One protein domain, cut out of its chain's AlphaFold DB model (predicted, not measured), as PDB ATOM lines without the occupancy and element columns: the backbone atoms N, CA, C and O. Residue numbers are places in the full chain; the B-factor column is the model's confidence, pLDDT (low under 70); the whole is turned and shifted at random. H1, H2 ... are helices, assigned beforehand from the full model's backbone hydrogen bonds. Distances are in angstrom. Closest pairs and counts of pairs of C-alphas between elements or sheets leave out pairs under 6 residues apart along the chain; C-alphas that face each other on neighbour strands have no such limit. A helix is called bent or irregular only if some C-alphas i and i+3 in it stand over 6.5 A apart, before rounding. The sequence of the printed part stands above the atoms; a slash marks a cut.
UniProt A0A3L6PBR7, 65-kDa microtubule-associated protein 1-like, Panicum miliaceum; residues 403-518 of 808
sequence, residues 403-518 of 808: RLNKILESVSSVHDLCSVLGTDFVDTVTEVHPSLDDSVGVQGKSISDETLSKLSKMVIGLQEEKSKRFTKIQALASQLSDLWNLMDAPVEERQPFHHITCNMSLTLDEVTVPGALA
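AT A GLANCE: This is residues 403 to 518 of the 808 residues of the protein "65-kDa microtubule-associated protein 1-like" of Panicum miliaceum (UniProt A0A3L6PBR7). One long helix, H3, makes the length of a rod; H1 and H2 pack on its first half, and H4 folds back on its last part. The printed part has 116 residues with four named helices, H1 to H4, all helix and loose, with radius of gyration of the C-alphas 18.2 A and spans 60 by 22 by 19 A.

HOW THE PARTS SIT: H1, residues 403 to 421, touches residues 452 to 466 alone of H3, residues 449 to 486, at a shallow tilt of 23 degrees; the closest C-alphas, Val 414 and Val 459, are 5.9 A apart. H2, residues 425 to 432, and H3 form a helical hairpin, closest at C-alphas 432 and 454, 6.0 A. H3 and H4, residues 491 to 504, form another, closest at C-alphas 477 and 501, 4.9 A. In H4, 4 of 10 O i to N i+4 and 7 of 11 O i to N i+3 pairs are within hydrogen-bond range.

IN THESE COORDINATES: H1 begins at C-alpha 403 (126.447, 99.416, 124.241). H3 measures 55.4 A. Irregular H4, with C-alphas 496 and 499 7.5 A apart, ends at C-alpha 504 (162.182, 109.546, 131.794).

THE WHOLE: The printed part has no cut. The link H2 to H3 is long, 16 residues; in it, residues 440 to 444 have pLDDT under 70.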
ATOM      1  N   ARG A 403     126.012  99.819 122.897       91.19
ATOM      2  CA  ARG A 403     126.447  99.416 124.241       91.19
ATOM      3  C   ARG A 403     127.448  98.279 124.198       91.19
ATOM      4  O   ARG A 403     128.454  98.346 124.892       91.19
ATOM      5  N   LEU A 404     127.204  97.276 123.358       90.31
ATOM      6  CA  LEU A 404     128.129  96.166 123.163       90.31
ATOM      7  C   LEU A 404     129.491  96.657 122.653       90.31
ATOM      8  O   LEU A 404     130.515  96.258 123.199       90.31
ATOM      9  N   ASN A 405     129.503  97.567 121.673       90.19
ATOM     10  CA  ASN A 405     130.739  98.178 121.183       90.19
ATOM     11  C   ASN A 405     131.457  98.961 122.290       90.19
ATOM     12  O   ASN A 405     132.642  98.744 122.502       90.19
ATOM     13  N   LYS A 406     130.736  99.785 123.065       92.69
ATOM     14  CA  LYS A 406     131.315 100.511 124.212       92.69
ATOM     15  C   LYS A 406     131.899  99.576 125.273       92.69
ATOM     16  O   LYS A 406     132.950  99.877 125.831       92.69
ATOM     17  N   ILE A 407     131.228  98.461 125.567       91.69
ATOM     18  CA  ILE A 407     131.740  97.441 126.493       91.69
ATOM     19  C   ILE A 407     133.011  96.829 125.928       91.69
ATOM     20  O   ILE A 407     133.989  96.733 126.652       91.69
ATOM     21  N   LEU A 408     133.023  96.451 124.650       90.00
ATOM     22  CA  LEU A 408     134.200  95.864 124.015       90.00
ATOM     23  C   LEU A 408     135.389  96.838 124.007       90.00
ATOM     24  O   LEU A 408     136.491  96.446 124.371       90.00
ATOM     25  N   GLU A 409     135.156  98.107 123.666       91.94
ATOM     26  CA  GLU A 409     136.156  99.182 123.732       91.94
ATOM     27  C   GLU A 409     136.687  99.371 125.159       91.94
ATOM     28  O   GLU A 409     137.895  99.477 125.375       91.94
ATOM     29  N   SER A 410     135.794  99.369 126.150       91.75
ATOM     30  CA  SER A 410     136.174  99.532 127.554       91.75
ATOM     31  C   SER A 410     136.924  98.309 128.086       91.75
ATOM     32  O   SER A 410     137.913  98.478 128.784       91.75
ATOM     33  N   VAL A 411     136.520  97.084 127.730       92.19
ATOM     34  CA  VAL A 411     137.235  95.843 128.084       92.19
ATOM     35  C   VAL A 411     138.612  95.806 127.422       92.19
ATOM     36  O   VAL A 411     139.580  95.470 128.093       92.19
ATOM     37  N   SER A 412     138.729  96.217 126.154       91.50
ATOM     38  CA  SER A 412     140.030  96.380 125.485       91.50
ATOM     39  C   SER A 412     140.901  97.392 126.226       91.50
ATOM     40  O   SER A 412     142.063  97.123 126.493       91.50
ATOM     41  N   SER A 413     140.321  98.522 126.640       93.00
ATOM     42  CA  SER A 413     141.038  99.533 127.424       93.00
ATOM     43  C   SER A 413     141.497  98.976 128.776       93.00
ATOM     44  O   SER A 413     142.631  99.213 129.179       93.00
ATOM     45  N   VAL A 414     140.654  98.204 129.474       93.31
ATOM     46  CA  VAL A 414     141.032  97.516 130.720       93.31
ATOM     47  C   VAL A 414     142.162  96.522 130.469       93.31
ATOM     48  O   VAL A 414     143.116  96.508 131.238       93.31
ATOM     49  N   HIS A 415     142.092  95.730 129.399       92.12
ATOM     50  CA  HIS A 415     143.145  94.790 129.020       92.12
ATOM     51  C   HIS A 415     144.481  95.502 128.782       92.12
ATOM     52  O   HIS A 415     145.505  95.094 129.333       92.12
ATOM     53  N   ASP A 416     144.474  96.589 128.011       91.31
ATOM     54  CA  ASP A 416     145.678  97.362 127.703       91.31
ATOM     55  C   ASP A 416     146.261  98.010 128.969       91.31
ATOM     56  O   ASP A 416     147.471  97.955 129.205       91.31
ATOM     57  N   LEU A 417     145.406  98.553 129.842       93.12
ATOM     58  CA  LEU A 417     145.821  99.119 131.127       93.12
ATOM     59  C   LEU A 417     146.389  98.055 132.069       93.12
ATOM     60  O   LEU A 417     147.450  98.274 132.651       93.12
ATOM     61  N   CYS A 418     145.736  96.897 132.184       92.94
ATOM     62  CA  CYS A 418     146.211  95.782 133.004       92.94
ATOM     63  C   CYS A 418     147.546  95.242 132.491       92.94
ATOM     64  O   CYS A 418     148.457  95.006 133.282       92.94
ATOM     65  N   SER A 419     147.693  95.130 131.168       92.31
ATOM     66  CA  SER A 419     148.937  94.705 130.526       92.31
ATOM     67  C   SER A 419     150.094  95.630 130.896       92.31
ATOM     68  O   SER A 419     151.159  95.146 131.263       92.31
ATOM     69  N   VAL A 420     149.900  96.954 130.858       93.06
ATOM     70  CA  VAL A 420     150.941  97.936 131.219       93.06
ATOM     71  C   VAL A 420     151.223  97.958 132.727       93.06
ATOM     72  O   VAL A 420     152.382  98.058 133.134       93.06
ATOM     73  N   LEU A 421     150.181  97.860 133.557       91.38
ATOM     74  CA  LEU A 421     150.272  97.877 135.023       91.38
ATOM     75  C   LEU A 421     150.744  96.549 135.632       91.38
ATOM     76  O   LEU A 421     151.036  96.510 136.828       91.38
ATOM     77  N   GLY A 422     150.774  95.464 134.855       90.12
ATOM     78  CA  GLY A 422     151.067  94.118 135.350       90.12
ATOM     79  C   GLY A 422     150.013  93.581 136.325       90.12
ATOM     80  O   GLY A 422     150.354  92.817 137.225       90.12
ATOM     81  N   THR A 423     148.753  94.012 136.203       90.25
ATOM     82  CA  THR A 423     147.632  93.513 137.020       90.25
ATOM     83  C   THR A 423     146.897  92.386 136.302       90.25
ATOM     84  O   THR A 423     146.854  92.354 135.072       90.25
ATOM     85  N   ASP A 424     146.297  91.463 137.056       90.50
ATOM     86  CA  ASP A 424     145.550  90.355 136.461       90.50
ATOM     87  C   ASP A 424     144.249  90.855 135.809       90.50
ATOM     88  O   ASP A 424     143.373  91.430 136.464       90.50
ATOM     89  N   PHE A 425     144.139  90.666 134.493       89.31
ATOM     90  CA  PHE A 425     142.984  91.107 133.713       89.31
ATOM     91  C   PHE A 425     141.699  90.369 134.106       89.31
ATOM     92  O   PHE A 425     140.640  90.993 134.184       89.31
ATOM     93  N   VAL A 426     141.782  89.060 134.358       88.06
ATOM     94  CA  VAL A 426     140.611  88.219 134.631       88.06
ATOM     95  C   VAL A 426     140.010  88.609 135.975       88.06
ATOM     96  O   VAL A 426     138.810  88.874 136.055       88.06
ATOM     97  N   ASP A 427     140.834  88.748 137.009       87.50
ATOM     98  CA  ASP A 427     140.404  89.198 138.335       87.50
ATOM     99  C   ASP A 427     139.787  90.607 138.265       87.50
ATOM    100  O   ASP A 427     138.704  90.851 138.799       87.50
ATOM    101  N   THR A 428     140.413  91.520 137.515       88.44
ATOM    102  CA  THR A 428     139.936  92.908 137.367       88.44
ATOM    103  C   THR A 428     138.583  92.988 136.646       88.44
ATOM    104  O   THR A 428     137.698  93.759 137.021       88.44
ATOM    105  N   VAL A 429     138.386  92.193 135.593       88.75
ATOM    106  CA  VAL A 429     137.149  92.203 134.799       88.75
ATOM    107  C   VAL A 429     136.019  91.421 135.477       88.75
ATOM    108  O   VAL A 429     134.853  91.827 135.397       88.75
ATOM    109  N   THR A 430     136.335  90.341 136.193       87.19
ATOM    110  CA  THR A 430     135.342  89.556 136.944       87.19
ATOM    111  C   THR A 430     134.774  90.313 138.147       87.19
ATOM    112  O   THR A 430     133.597  90.115 138.460       87.19
ATOM    113  N   GLU A 431     135.532  91.240 138.753       87.81
ATOM    114  CA  GLU A 431     135.026  92.169 139.781       87.81
ATOM    115  C   GLU A 431     133.883  93.055 139.248       87.81
ATOM    116  O   GLU A 431     132.913  93.348 139.957       87.81
ATOM    117  N   VAL A 432     133.957  93.449 137.971       86.12
ATOM    118  CA  VAL A 432     132.896  94.218 137.309       86.12
ATOM    119  C   VAL A 432     131.688  93.324 137.033       86.12
ATOM    120  O   VAL A 432     130.577  93.639 137.475       86.12
ATOM    121  N   HIS A 433     131.892  92.232 136.288       83.25
ATOM    122  CA  HIS A 433     130.875  91.209 136.052       83.25
ATOM    123  C   HIS A 433     131.501  89.921 135.473       83.25
ATOM    124  O   HIS A 433     132.233  90.004 134.484       83.25
ATOM    125  N   PRO A 434     131.136  88.714 135.958       83.81
ATOM    126  CA  PRO A 434     131.710  87.447 135.482       83.81
ATOM    127  C   PRO A 434     131.554  87.203 133.976       83.81
ATOM    128  O   PRO A 434     132.374  86.542 133.356       83.81
ATOM    129  N   SER A 435     130.499  87.749 133.367       82.50
ATOM    130  CA  SER A 435     130.239  87.581 131.931       82.50
ATOM    131  C   SER A 435     131.197  88.338 131.010       82.50
ATOM    132  O   SER A 435     131.029  88.265 129.798       82.50
ATOM    133  N   LEU A 436     132.035  89.225 131.546       82.62
ATOM    134  CA  LEU A 436     132.929  90.047 130.732       82.62
ATOM    135  C   LEU A 436     134.229  89.314 130.390       82.62
ATOM    136  O   LEU A 436     134.888  89.722 129.433       82.62
ATOM    137  N   ASP A 437     134.529  88.237 131.121       81.06
ATOM    138  CA  ASP A 437     135.599  87.298 130.809       81.06
ATOM    139  C   ASP A 437     135.419  86.705 129.402       81.06
ATOM    140  O   ASP A 437     134.301  86.450 128.945       81.06
ATOM    141  N   ASP A 438     136.529  86.475 128.707       75.12
ATOM    142  CA  ASP A 438     136.535  85.991 127.325       75.12
ATOM    143  C   ASP A 438     136.078  84.532 127.200       75.12
ATOM    144  O   ASP A 438     135.725  84.082 126.106       75.12
ATOM    145  N   SER A 439     135.992  83.803 128.321       73.44
ATOM    146  CA  SER A 439     135.325  82.498 128.383       73.44
ATOM    147  C   SER A 439     133.822  82.580 128.071       73.44
ATOM    148  O   SER A 439     133.220  81.591 127.638       73.44
ATOM    149  N   VAL A 440     133.210  83.761 128.231       69.06
ATOM    150  CA  VAL A 440     131.799  84.012 127.945       69.06
ATOM    151  C   VAL A 440     131.654  84.668 126.572       69.06
ATOM    152  O   VAL A 440     132.141  85.766 126.302       69.06
ATOM    153  N   GLY A 441     130.936  83.986 125.676       69.25
ATOM    154  CA  GLY A 441     130.694  84.475 124.319       69.25
ATOM    155  C   GLY A 441     130.022  85.855 124.293       69.25
ATOM    156  O   GLY A 441     129.272  86.219 125.194       69.25
ATOM    157  N   VAL A 442     130.232  86.602 123.202       68.00
ATOM    158  CA  VAL A 442     129.781  88.000 123.016       68.00
ATOM    159  C   VAL A 442     128.298  88.228 123.355       68.00
ATOM    160  O   VAL A 442     127.935  89.288 123.849       68.00
ATOM    161  N   GLN A 443     127.441  87.227 123.131       65.25
ATOM    162  CA  GLN A 443     126.001  87.307 123.410       65.25
ATOM    163  C   GLN A 443     125.641  87.163 124.896       65.25
ATOM    164  O   GLN A 443     124.556  87.572 125.289       65.25
ATOM    165  N   GLY A 444     126.528  86.586 125.709       67.50
ATOM    166  CA  GLY A 444     126.360  86.456 127.156       67.50
ATOM    167  C   GLY A 444     126.909  87.648 127.941       67.50
ATOM    168  O   GLY A 444     126.710  87.704 129.153       67.50
ATOM    169  N   LYS A 445     127.586  88.603 127.278       79.88
ATOM    170  CA  LYS A 445     128.129  89.795 127.938       79.88
ATOM    171  C   LYS A 445     126.979  90.688 128.417       79.88
ATOM    172  O   LYS A 445     126.118  91.089 127.636       79.88
ATOM    173  N   SER A 446     126.968  91.001 129.709       81.19
ATOM    174  CA  SER A 446     125.975  91.888 130.318       81.19
ATOM    175  C   SER A 446     126.072  93.303 129.736       81.19
ATOM    176  O   SER A 446     127.107  93.951 129.865       81.19
ATOM    177  N   ILE A 447     124.984  93.792 129.127       86.88
ATOM    178  CA  ILE A 447     124.873  95.138 128.522       86.88
ATOM    179  C   ILE A 447     124.201  96.176 129.438       86.88
ATOM    180  O   ILE A 447     123.763  97.237 128.975       86.88
ATOM    181  N   SER A 448     124.082  95.844 130.726       87.88
ATOM    182  CA  SER A 448     123.329  96.653 131.680       87.88
ATOM    183  C   SER A 448     123.978  98.018 131.938       87.88
ATOM    184  O   SER A 448     125.201  98.169 131.835       87.88
ATOM    185  N   ASP A 449     123.160  99.006 132.313       88.00
ATOM    186  CA  ASP A 449     123.635 100.331 132.744       88.00
ATOM    187  C   ASP A 449     124.634 100.241 133.907       88.00
ATOM    188  O   ASP A 449     125.643 100.950 133.923       88.00
ATOM    189  N   GLU A 450     124.391  99.329 134.849       88.94
ATOM    190  CA  GLU A 450     125.266  99.116 136.002       88.94
ATOM    191  C   GLU A 450     126.624  98.549 135.574       88.94
ATOM    192  O   GLU A 450     127.664  99.053 136.001       88.94
ATOM    193  N   THR A 451     126.636  97.551 134.681       88.75
ATOM    194  CA  THR A 451     127.876  96.966 134.144       88.75
ATOM    195  C   THR A 451     128.706  98.024 133.423       88.75
ATOM    196  O   THR A 451     129.900  98.148 133.682       88.75
ATOM    197  N   LEU A 452     128.079  98.833 132.562       91.00
ATOM    198  CA  LEU A 452     128.746  99.936 131.863       91.00
ATOM    199  C   LEU A 452     129.292 100.993 132.832       91.00
ATOM    200  O   LEU A 452     130.413 101.467 132.651       91.00
ATOM    201  N   SER A 453     128.533 101.352 133.874       91.56
ATOM    202  CA  SER A 453     128.976 102.320 134.884       91.56
ATOM    203  C   SER A 453     130.174 101.808 135.678       91.56
ATOM    204  O   SER A 453     131.166 102.524 135.826       91.56
ATOM    205  N   LYS A 454     130.113 100.562 136.163       91.75
ATOM    206  CA  LYS A 454     131.220  99.920 136.884       91.75
ATOM    207  C   LYS A 454     132.461  99.791 136.006       91.75
ATOM    208  O   LYS A 454     133.546 100.144 136.455       91.75
ATOM    209  N   LEU A 455     132.297  99.370 134.753       93.12
ATOM    210  CA  LEU A 455     133.398  99.248 133.803       93.12
ATOM    211  C   LEU A 455     134.046 100.609 133.511       93.12
ATOM    212  O   LEU A 455     135.266 100.725 133.532       93.12
ATOM    213  N   SER A 456     133.248 101.662 133.324       92.94
ATOM    214  CA  SER A 456     133.763 103.023 133.139       92.94
ATOM    215  C   SER A 456     134.521 103.531 134.369       92.94
ATOM    216  O   SER A 456     135.599 104.105 134.222       92.94
ATOM    217  N   LYS A 457     134.007 103.283 135.583       94.06
ATOM    218  CA  LYS A 457     134.711 103.610 136.836       94.06
ATOM    219  C   LYS A 457     136.030 102.845 136.960       94.06
ATOM    220  O   LYS A 457     137.021 103.442 137.364       94.06
ATOM    221  N   MET A 458     136.047 101.566 136.581       93.56
ATOM    222  CA  MET A 458     137.254 100.735 136.581       93.56
ATOM    223  C   MET A 458     138.311 101.284 135.615       93.56
ATOM    224  O   MET A 458     139.454 101.475 136.015       93.56
ATOM    225  N   VAL A 459     137.932 101.624 134.376       94.94
ATOM    226  CA  VAL A 459     138.846 102.243 133.395       94.94
ATOM    227  C   VAL A 459     139.446 103.543 133.938       94.94
ATOM    228  O   VAL A 459     140.652 103.747 133.827       94.94
ATOM    229  N   ILE A 460     138.635 104.404 134.563       94.19
ATOM    230  CA  ILE A 460     139.121 105.648 135.182       94.19
ATOM    231  C   ILE A 460     140.109 105.338 136.315       94.19
ATOM    232  O   ILE A 460     141.197 105.907 136.336       94.19
ATOM    233  N   GLY A 461     139.770 104.409 137.212       95.06
ATOM    234  CA  GLY A 461     140.645 104.013 138.319       95.06
ATOM    235  C   GLY A 461     141.990 103.451 137.847       95.06
ATOM    236  O   GLY A 461     143.036 103.844 138.361       95.06
ATOM    237  N   LEU A 462     141.984 102.600 136.818       94.19
ATOM    238  CA  LEU A 462     143.204 102.060 136.214       94.19
ATOM    239  C   LEU A 462     144.033 103.143 135.506       94.19
ATOM    240  O   LEU A 462     145.258 103.127 135.594       94.19
ATOM    241  N   GLN A 463     143.396 104.112 134.845       94.00
ATOM    242  CA  GLN A 463     144.097 105.242 134.226       94.00
ATOM    243  C   GLN A 463     144.760 106.149 135.277       94.00
ATOM    244  O   GLN A 463     145.894 106.599 135.091       94.00
ATOM    245  N   GLU A 464     144.082 106.404 136.398       94.94
ATOM    246  CA  GLU A 464     144.654 107.136 137.532       94.94
ATOM    247  C   GLU A 464     145.844 106.387 138.138       94.94
ATOM    248  O   GLU A 464     146.876 106.993 138.423       94.94
ATOM    249  N   GLU A 465     145.729 105.068 138.298       93.69
ATOM    250  CA  GLU A 465     146.820 104.225 138.788       93.69
ATOM    251  C   GLU A 465     148.009 104.219 137.816       93.69
ATOM    252  O   GLU A 465     149.150 104.404 138.246       93.69
ATOM    253  N   LYS A 466     147.757 104.128 136.501       93.88
ATOM    254  CA  LYS A 466     148.778 104.288 135.450       93.88
ATOM    255  C   LYS A 466     149.518 105.613 135.609       93.88
ATOM    256  O   LYS A 466     150.746 105.632 135.604       93.88
ATOM    257  N   SER A 467     148.794 106.715 135.807       93.81
ATOM    258  CA  SER A 467     149.385 108.043 136.000       93.81
ATOM    259  C   SER A 467     150.238 108.133 137.274       93.81
ATOM    260  O   SER A 467     151.369 108.626 137.235       93.81
ATOM    261  N   LYS A 468     149.749 107.598 138.401       94.25
ATOM    262  CA  LYS A 468     150.491 107.566 139.675       94.25
ATOM    263  C   LYS A 468     151.777 106.746 139.567       94.25
ATOM    264  O   LYS A 468     152.842 107.218 139.958       94.25
ATOM    265  N   ARG A 469     151.709 105.540 139.004       94.56
ATOM    266  CA  ARG A 469     152.886 104.676 138.831       94.56
ATOM    267  C   ARG A 469     153.892 105.257 137.847       94.56
ATOM    268  O   ARG A 469     155.090 105.216 138.113       94.56
ATOM    269  N   PHE A 470     153.413 105.853 136.759       93.69
ATOM    270  CA  PHE A 470     154.261 106.516 135.775       93.69
ATOM    271  C   PHE A 470     155.040 107.691 136.377       93.69
ATOM    272  O   PHE A 470     156.260 107.753 136.239       93.69
ATOM    273  N   THR A 471     154.367 108.587 137.106       92.81
ATOM    274  CA  THR A 471     155.037 109.719 137.777       92.81
ATOM    275  C   THR A 471     156.061 109.253 138.812       92.81
ATOM    276  O   THR A 471     157.150 109.824 138.896       92.81
ATOM    277  N   LYS A 472     155.766 108.172 139.546       94.56
ATOM    278  CA  LYS A 472     156.711 107.543 140.477       94.56
ATOM    279  C   LYS A 472     157.945 106.981 139.757       94.56
ATOM    280  O   LYS A 472     159.062 107.300 140.154       94.56
ATOM    281  N   ILE A 473     157.765 106.206 138.682       93.38
ATOM    282  CA  ILE A 473     158.880 105.679 137.874       93.38
ATOM    283  C   ILE A 473     159.715 106.800 137.267       93.38
ATOM    284  O   ILE A 473     160.935 106.700 137.268       93.38
ATOM    285  N   GLN A 474     159.090 107.873 136.781       93.00
ATOM    286  CA  GLN A 474     159.818 109.005 136.218       93.00
ATOM    287  C   GLN A 474     160.701 109.681 137.278       93.00
ATOM    288  O   GLN A 474     161.877 109.932 137.022       93.00
ATOM    289  N   ALA A 475     160.168 109.903 138.484       92.62
ATOM    290  CA  ALA A 475     160.933 110.459 139.597       92.62
ATOM    291  C   ALA A 475     162.098 109.548 140.018       92.62
ATOM    292  O   ALA A 475     163.201 110.040 140.255       92.62
ATOM    293  N   LEU A 476     161.875 108.231 140.077       93.25
ATOM    294  CA  LEU A 476     162.924 107.253 140.374       93.25
ATOM    295  C   LEU A 476     163.979 107.212 139.263       93.25
ATOM    296  O   LEU A 476     165.166 107.265 139.553       93.25
ATOM    297  N   ALA A 477     163.576 107.200 137.993       92.44
ATOM    298  CA  ALA A 477     164.489 107.225 136.852       92.44
ATOM    299  C   ALA A 477     165.394 108.468 136.856       92.44
ATOM    300  O   ALA A 477     166.585 108.356 136.547       92.44
ATOM    301  N   SER A 478     164.855 109.633 137.233       91.56
ATOM    302  CA  SER A 478     165.646 110.850 137.439       91.56
ATOM    303  C   SER A 478     166.630 110.692 138.601       91.56
ATOM    304  O   SER A 478     167.819 110.926 138.405       91.56
ATOM    305  N   GLN A 479     166.183 110.200 139.763       91.19
ATOM    306  CA  GLN A 479     167.056 109.957 140.921       91.19
ATOM    307  C   GLN A 479     168.182 108.957 140.617       91.19
ATOM    308  O   GLN A 479     169.339 109.231 140.926       91.19
ATOM    309  N   LEU A 480     167.880 107.832 139.957       92.06
ATOM    310  CA  LEU A 480     168.887 106.868 139.497       92.06
ATOM    311  C   LEU A 480     169.893 107.528 138.546       92.06
ATOM    312  O   LEU A 480     171.100 107.335 138.692       92.06
ATOM    313  N   SER A 481     169.413 108.322 137.584       90.00
ATOM    314  CA  SER A 481     170.278 109.026 136.630       90.00
ATOM    315  C   SER A 481     171.220 110.002 137.341       90.00
ATOM    316  O   SER A 481     172.420 110.000 137.060       90.00
ATOM    317  N   ASP A 482     170.705 110.780 138.291       89.94
ATOM    318  CA  ASP A 482     171.484 111.729 139.086       89.94
ATOM    319  C   ASP A 482     172.512 111.015 139.975       89.94
ATOM    320  O   ASP A 482     173.683 111.397 139.985       89.94
ATOM    321  N   LEU A 483     172.124 109.930 140.658       89.56
ATOM    322  CA  LEU A 483     173.024 109.137 141.501       89.56
ATOM    323  C   LEU A 483     174.117 108.435 140.692       89.56
ATOM    324  O   LEU A 483     175.279 108.451 141.096       89.56
ATOM    325  N   TRP A 484     173.805 107.860 139.530       91.94
ATOM    326  CA  TRP A 484     174.829 107.266 138.669       91.94
ATOM    327  C   TRP A 484     175.787 108.301 138.088       91.94
ATOM    328  O   TRP A 484     176.972 108.001 137.939       91.94
ATOM    329  N   ASN A 485     175.297 109.495 137.747       88.88
ATOM    330  CA  ASN A 485     176.145 110.593 137.289       88.88
ATOM    331  C   ASN A 485     177.033 111.116 138.424       88.88
ATOM    332  O   ASN A 485     178.200 111.398 138.195       88.88
ATOM    333  N   LEU A 486     176.515 111.181 139.652       86.12
ATOM    334  CA  LEU A 486     177.287 111.564 140.832       86.12
ATOM    335  C   LEU A 486     178.365 110.530 141.190       86.12
ATOM    336  O   LEU A 486     179.451 110.888 141.639       86.12
ATOM    337  N   MET A 487     178.058 109.243 141.028       85.25
ATOM    338  CA  MET A 487     178.938 108.137 141.416       85.25
ATOM    339  C   MET A 487     179.876 107.669 140.293       85.25
ATOM    340  O   MET A 487     180.646 106.729 140.525       85.25
ATOM    341  N   ASP A 488     179.800 108.294 139.111       85.94
ATOM    342  CA  ASP A 488     180.462 107.882 137.865       85.94
ATOM    343  C   ASP A 488     180.263 106.384 137.560       85.94
ATOM    344  O   ASP A 488     181.195 105.658 137.206       85.94
ATOM    345  N   ALA A 489     179.030 105.891 137.734       86.12
ATOM    346  CA  ALA A 489     178.727 104.469 137.589       86.12
ATOM    347  C   ALA A 489     178.924 104.000 136.132       86.12
ATOM    348  O   ALA A 489     178.433 104.677 135.212       86.12
ATOM    349  N   PRO A 490     179.605 102.859 135.904       87.00
ATOM    350  CA  PRO A 490     179.899 102.345 134.572       87.00
ATOM    351  C   PRO A 490     178.624 101.884 133.854       87.00
ATOM    352  O   PRO A 490     177.606 101.583 134.477       87.00
ATOM    353  N   VAL A 491     178.663 101.834 132.520       85.19
ATOM    354  CA  VAL A 491     177.472 101.551 131.697       85.19
ATOM    355  C   VAL A 491     176.903 100.166 132.003       85.19
ATOM    356  O   VAL A 491     175.688 100.003 132.001       85.19
ATOM    357  N   GLU A 492     177.754  99.195 132.324       89.06
ATOM    358  CA  GLU A 492     177.383  97.823 132.675       89.06
ATOM    359  C   GLU A 492     176.450  97.760 133.892       89.06
ATOM    360  O   GLU A 492     175.535  96.941 133.911       89.06
ATOM    361  N   GLU A 493     176.634  98.652 134.869       85.94
ATOM    362  CA  GLU A 493     175.762  98.765 136.046       85.94
ATOM    363  C   GLU A 493     174.434  99.465 135.712       85.94
ATOM    364  O   GLU A 493     173.416  99.191 136.343       85.94
ATOM    365  N   ARG A 494     174.410 100.321 134.678       89.00
ATOM    366  CA  ARG A 494     173.200 101.031 134.222       89.00
ATOM    367  C   ARG A 494     172.315 100.178 133.302       89.00
ATOM    368  O   ARG A 494     171.100 100.359 133.286       89.00
ATOM    369  N   GLN A 495     172.900  99.253 132.530       88.56
ATOM    370  CA  GLN A 495     172.192  98.439 131.523       88.56
ATOM    371  C   GLN A 495     170.941  97.703 132.051       88.56
ATOM    372  O   GLN A 495     169.906  97.782 131.384       88.56
ATOM    373  N   PRO A 496     170.961  97.027 133.220       88.12
ATOM    374  CA  PRO A 496     169.798  96.286 133.721       88.12
ATOM    375  C   PRO A 496     168.564  97.167 133.949       88.12
ATOM    376  O   PRO A 496     167.437  96.707 133.805       88.12
ATOM    377  N   PHE A 497     168.779  98.450 134.236       90.12
ATOM    378  CA  PHE A 497     167.748  99.435 134.550       90.12
ATOM    379  C   PHE A 497     167.399 100.331 133.355       90.12
ATOM    380  O   PHE A 497     166.638 101.291 133.497       90.12
ATOM    381  N   HIS A 498     167.917 100.021 132.159       86.38
ATOM    382  CA  HIS A 498     167.685 100.827 130.962       86.38
ATOM    383  C   HIS A 498     166.187 101.001 130.669       86.38
ATOM    384  O   HIS A 498     165.724 102.108 130.396       86.38
ATOM    385  N   HIS A 499     165.417  99.921 130.833       85.25
ATOM    386  CA  HIS A 499     163.964  99.904 130.669       85.25
ATOM    387  C   HIS A 499     163.235 100.896 131.594       85.25
ATOM    388  O   HIS A 499     162.202 101.427 131.203       85.25
ATOM    389  N   ILE A 500     163.797 101.208 132.766       86.50
ATOM    390  CA  ILE A 500     163.267 102.198 133.712       86.50
ATOM    391  C   ILE A 500     163.671 103.603 133.269       86.50
ATOM    392  O   ILE A 500     162.815 104.475 133.135       86.50
ATOM    393  N   THR A 501     164.953 103.810 132.948       84.50
ATOM    394  CA  THR A 501     165.457 105.121 132.500       84.50
ATOM    395  C   THR A 501     164.820 105.631 131.218       84.50
ATOM    396  O   THR A 501     164.654 106.838 131.066       84.50
ATOM    397  N   CYS A 502     164.423 104.743 130.304       82.94
ATOM    398  CA  CYS A 502     163.741 105.142 129.078       82.94
ATOM    399  C   CYS A 502     162.413 105.860 129.358       82.94
ATOM    400  O   CYS A 502     162.056 106.763 128.605       82.94
ATOM    401  N   ASN A 503     161.730 105.546 130.468       80.69
ATOM    402  CA  ASN A 503     160.484 106.218 130.856       80.69
ATOM    403  C   ASN A 503     160.675 107.695 131.215       80.69
ATOM    404  O   ASN A 503     159.707 108.445 131.191       80.69
ATOM    405  N   MET A 504     161.903 108.139 131.502       80.75
ATOM    406  CA  MET A 504     162.182 109.546 131.794       80.75
ATOM    407  C   MET A 504     161.841 110.463 130.611       80.75
ATOM    408  O   MET A 504     161.397 111.593 130.823       80.75
ATOM    409  N   SER A 505     162.024 109.960 129.387       77.06
ATOM    410  CA  SER A 505     161.809 110.693 128.134       77.06
ATOM    411  C   SER A 505     160.460 110.401 127.468       77.06
ATOM    412  O   SER A 505     160.135 111.059 126.484       77.06
ATOM    413  N   LEU A 506     159.708 109.410 127.960       83.19
ATOM    414  CA  LEU A 506     158.397 109.043 127.419       83.19
ATOM    415  C   LEU A 506     157.295 109.929 128.006       83.19
ATOM    416  O   LEU A 506     157.424 110.481 129.099       83.19
ATOM    417  N   THR A 507     156.184 110.038 127.288       83.44
ATOM    418  CA  THR A 507     154.925 110.595 127.800       83.44
ATOM    419  C   THR A 507     153.989 109.481 128.286       83.44
ATOM    420  O   THR A 507     154.135 108.322 127.900       83.44
ATOM    421  N   LEU A 508     153.000 109.815 129.127       80.00
ATOM    422  CA  LEU A 508     152.065 108.837 129.719       80.00
ATOM    423  C   LEU A 508     151.349 107.960 128.669       80.00
ATOM    424  O   LEU A 508     151.059 106.787 128.928       80.00
ATOM    425  N   ASP A 509     151.072 108.523 127.492       79.12
ATOM    426  CA  ASP A 509     150.354 107.852 126.405       79.12
ATOM    427  C   ASP A 509     151.260 106.922 125.582       79.12
ATOM    428  O   ASP A 509     150.791 105.921 125.044       79.12
ATOM    429  N   GLU A 510     152.566 107.195 125.531       82.94
ATOM    430  CA  GLU A 510     153.543 106.367 124.810       82.94
ATOM    431  C   GLU A 510     153.893 105.078 125.571       82.94
ATOM    432  O   GLU A 510     154.356 104.102 124.972       82.94
ATOM    433  N   VAL A 511     153.626 105.033 126.884       83.25
ATOM    434  CA  VAL A 511     153.833 103.834 127.705       83.25
ATOM    435  C   VAL A 511     152.737 102.810 127.418       83.25
ATOM    436  O   VAL A 511     151.645 102.836 127.996       83.25
ATOM    437  N   THR A 512     153.067 101.912 126.494       84.62
ATOM    438  CA  THR A 512     152.221 100.808 126.005       84.62
ATOM    439  C   THR A 512     152.874  99.439 126.187       84.62
ATOM    440  O   THR A 512     152.234  98.413 125.972       84.62
ATOM    441  N   VAL A 513     154.146  99.404 126.593       84.94
ATOM    442  CA  VAL A 513     154.888  98.157 126.788       84.94
ATOM    443  C   VAL A 513     154.291  97.387 127.977       84.94
ATOM    444  O   VAL A 513     154.181  97.960 129.067       84.94
ATOM    445  N   PRO A 514     153.917  96.105 127.802       87.25
ATOM    446  CA  PRO A 514     153.406  95.285 128.894       87.25
ATOM    447  C   PRO A 514     154.408  95.192 130.050       87.25
ATOM    448  O   PRO A 514     155.602  94.996 129.829       87.25
ATOM    449  N   GLY A 515     153.922  95.347 131.278       86.94
ATOM    450  CA  GLY A 515     154.716  95.303 132.502       86.94
ATOM    451  C   GLY A 515     155.593  96.533 132.758       86.94
ATOM    452  O   GLY A 515     156.293  96.564 133.762       86.94
ATOM    453  N   ALA A 516     155.560  97.567 131.910       88.25
ATOM    454  CA  ALA A 516     156.414  98.746 132.086       88.25
ATOM    455  C   ALA A 516     156.154  99.515 133.394       88.25
ATOM    456  O   ALA A 516     157.056 100.181 133.894       88.25
ATOM    457  N   LEU A 517     154.934  99.425 133.940       91.69
ATOM    458  CA  LEU A 517     154.519 100.046 135.204       91.69
ATOM    459  C   LEU A 517     154.089  98.998 136.243       91.69
ATOM    460  O   LEU A 517     153.250  99.270 137.114       91.69
ATOM    461  N   ALA A 518     154.626  97.785 136.123       93.00
ATOM    462  CA  ALA A 518     154.398  96.732 137.093       93.00
ATOM    463  C   ALA A 518     155.078  97.055 138.434       93.00
ATOM    464  O   ALA A 518     156.062  97.796 138.502       93.00
TER     465      ALA A 518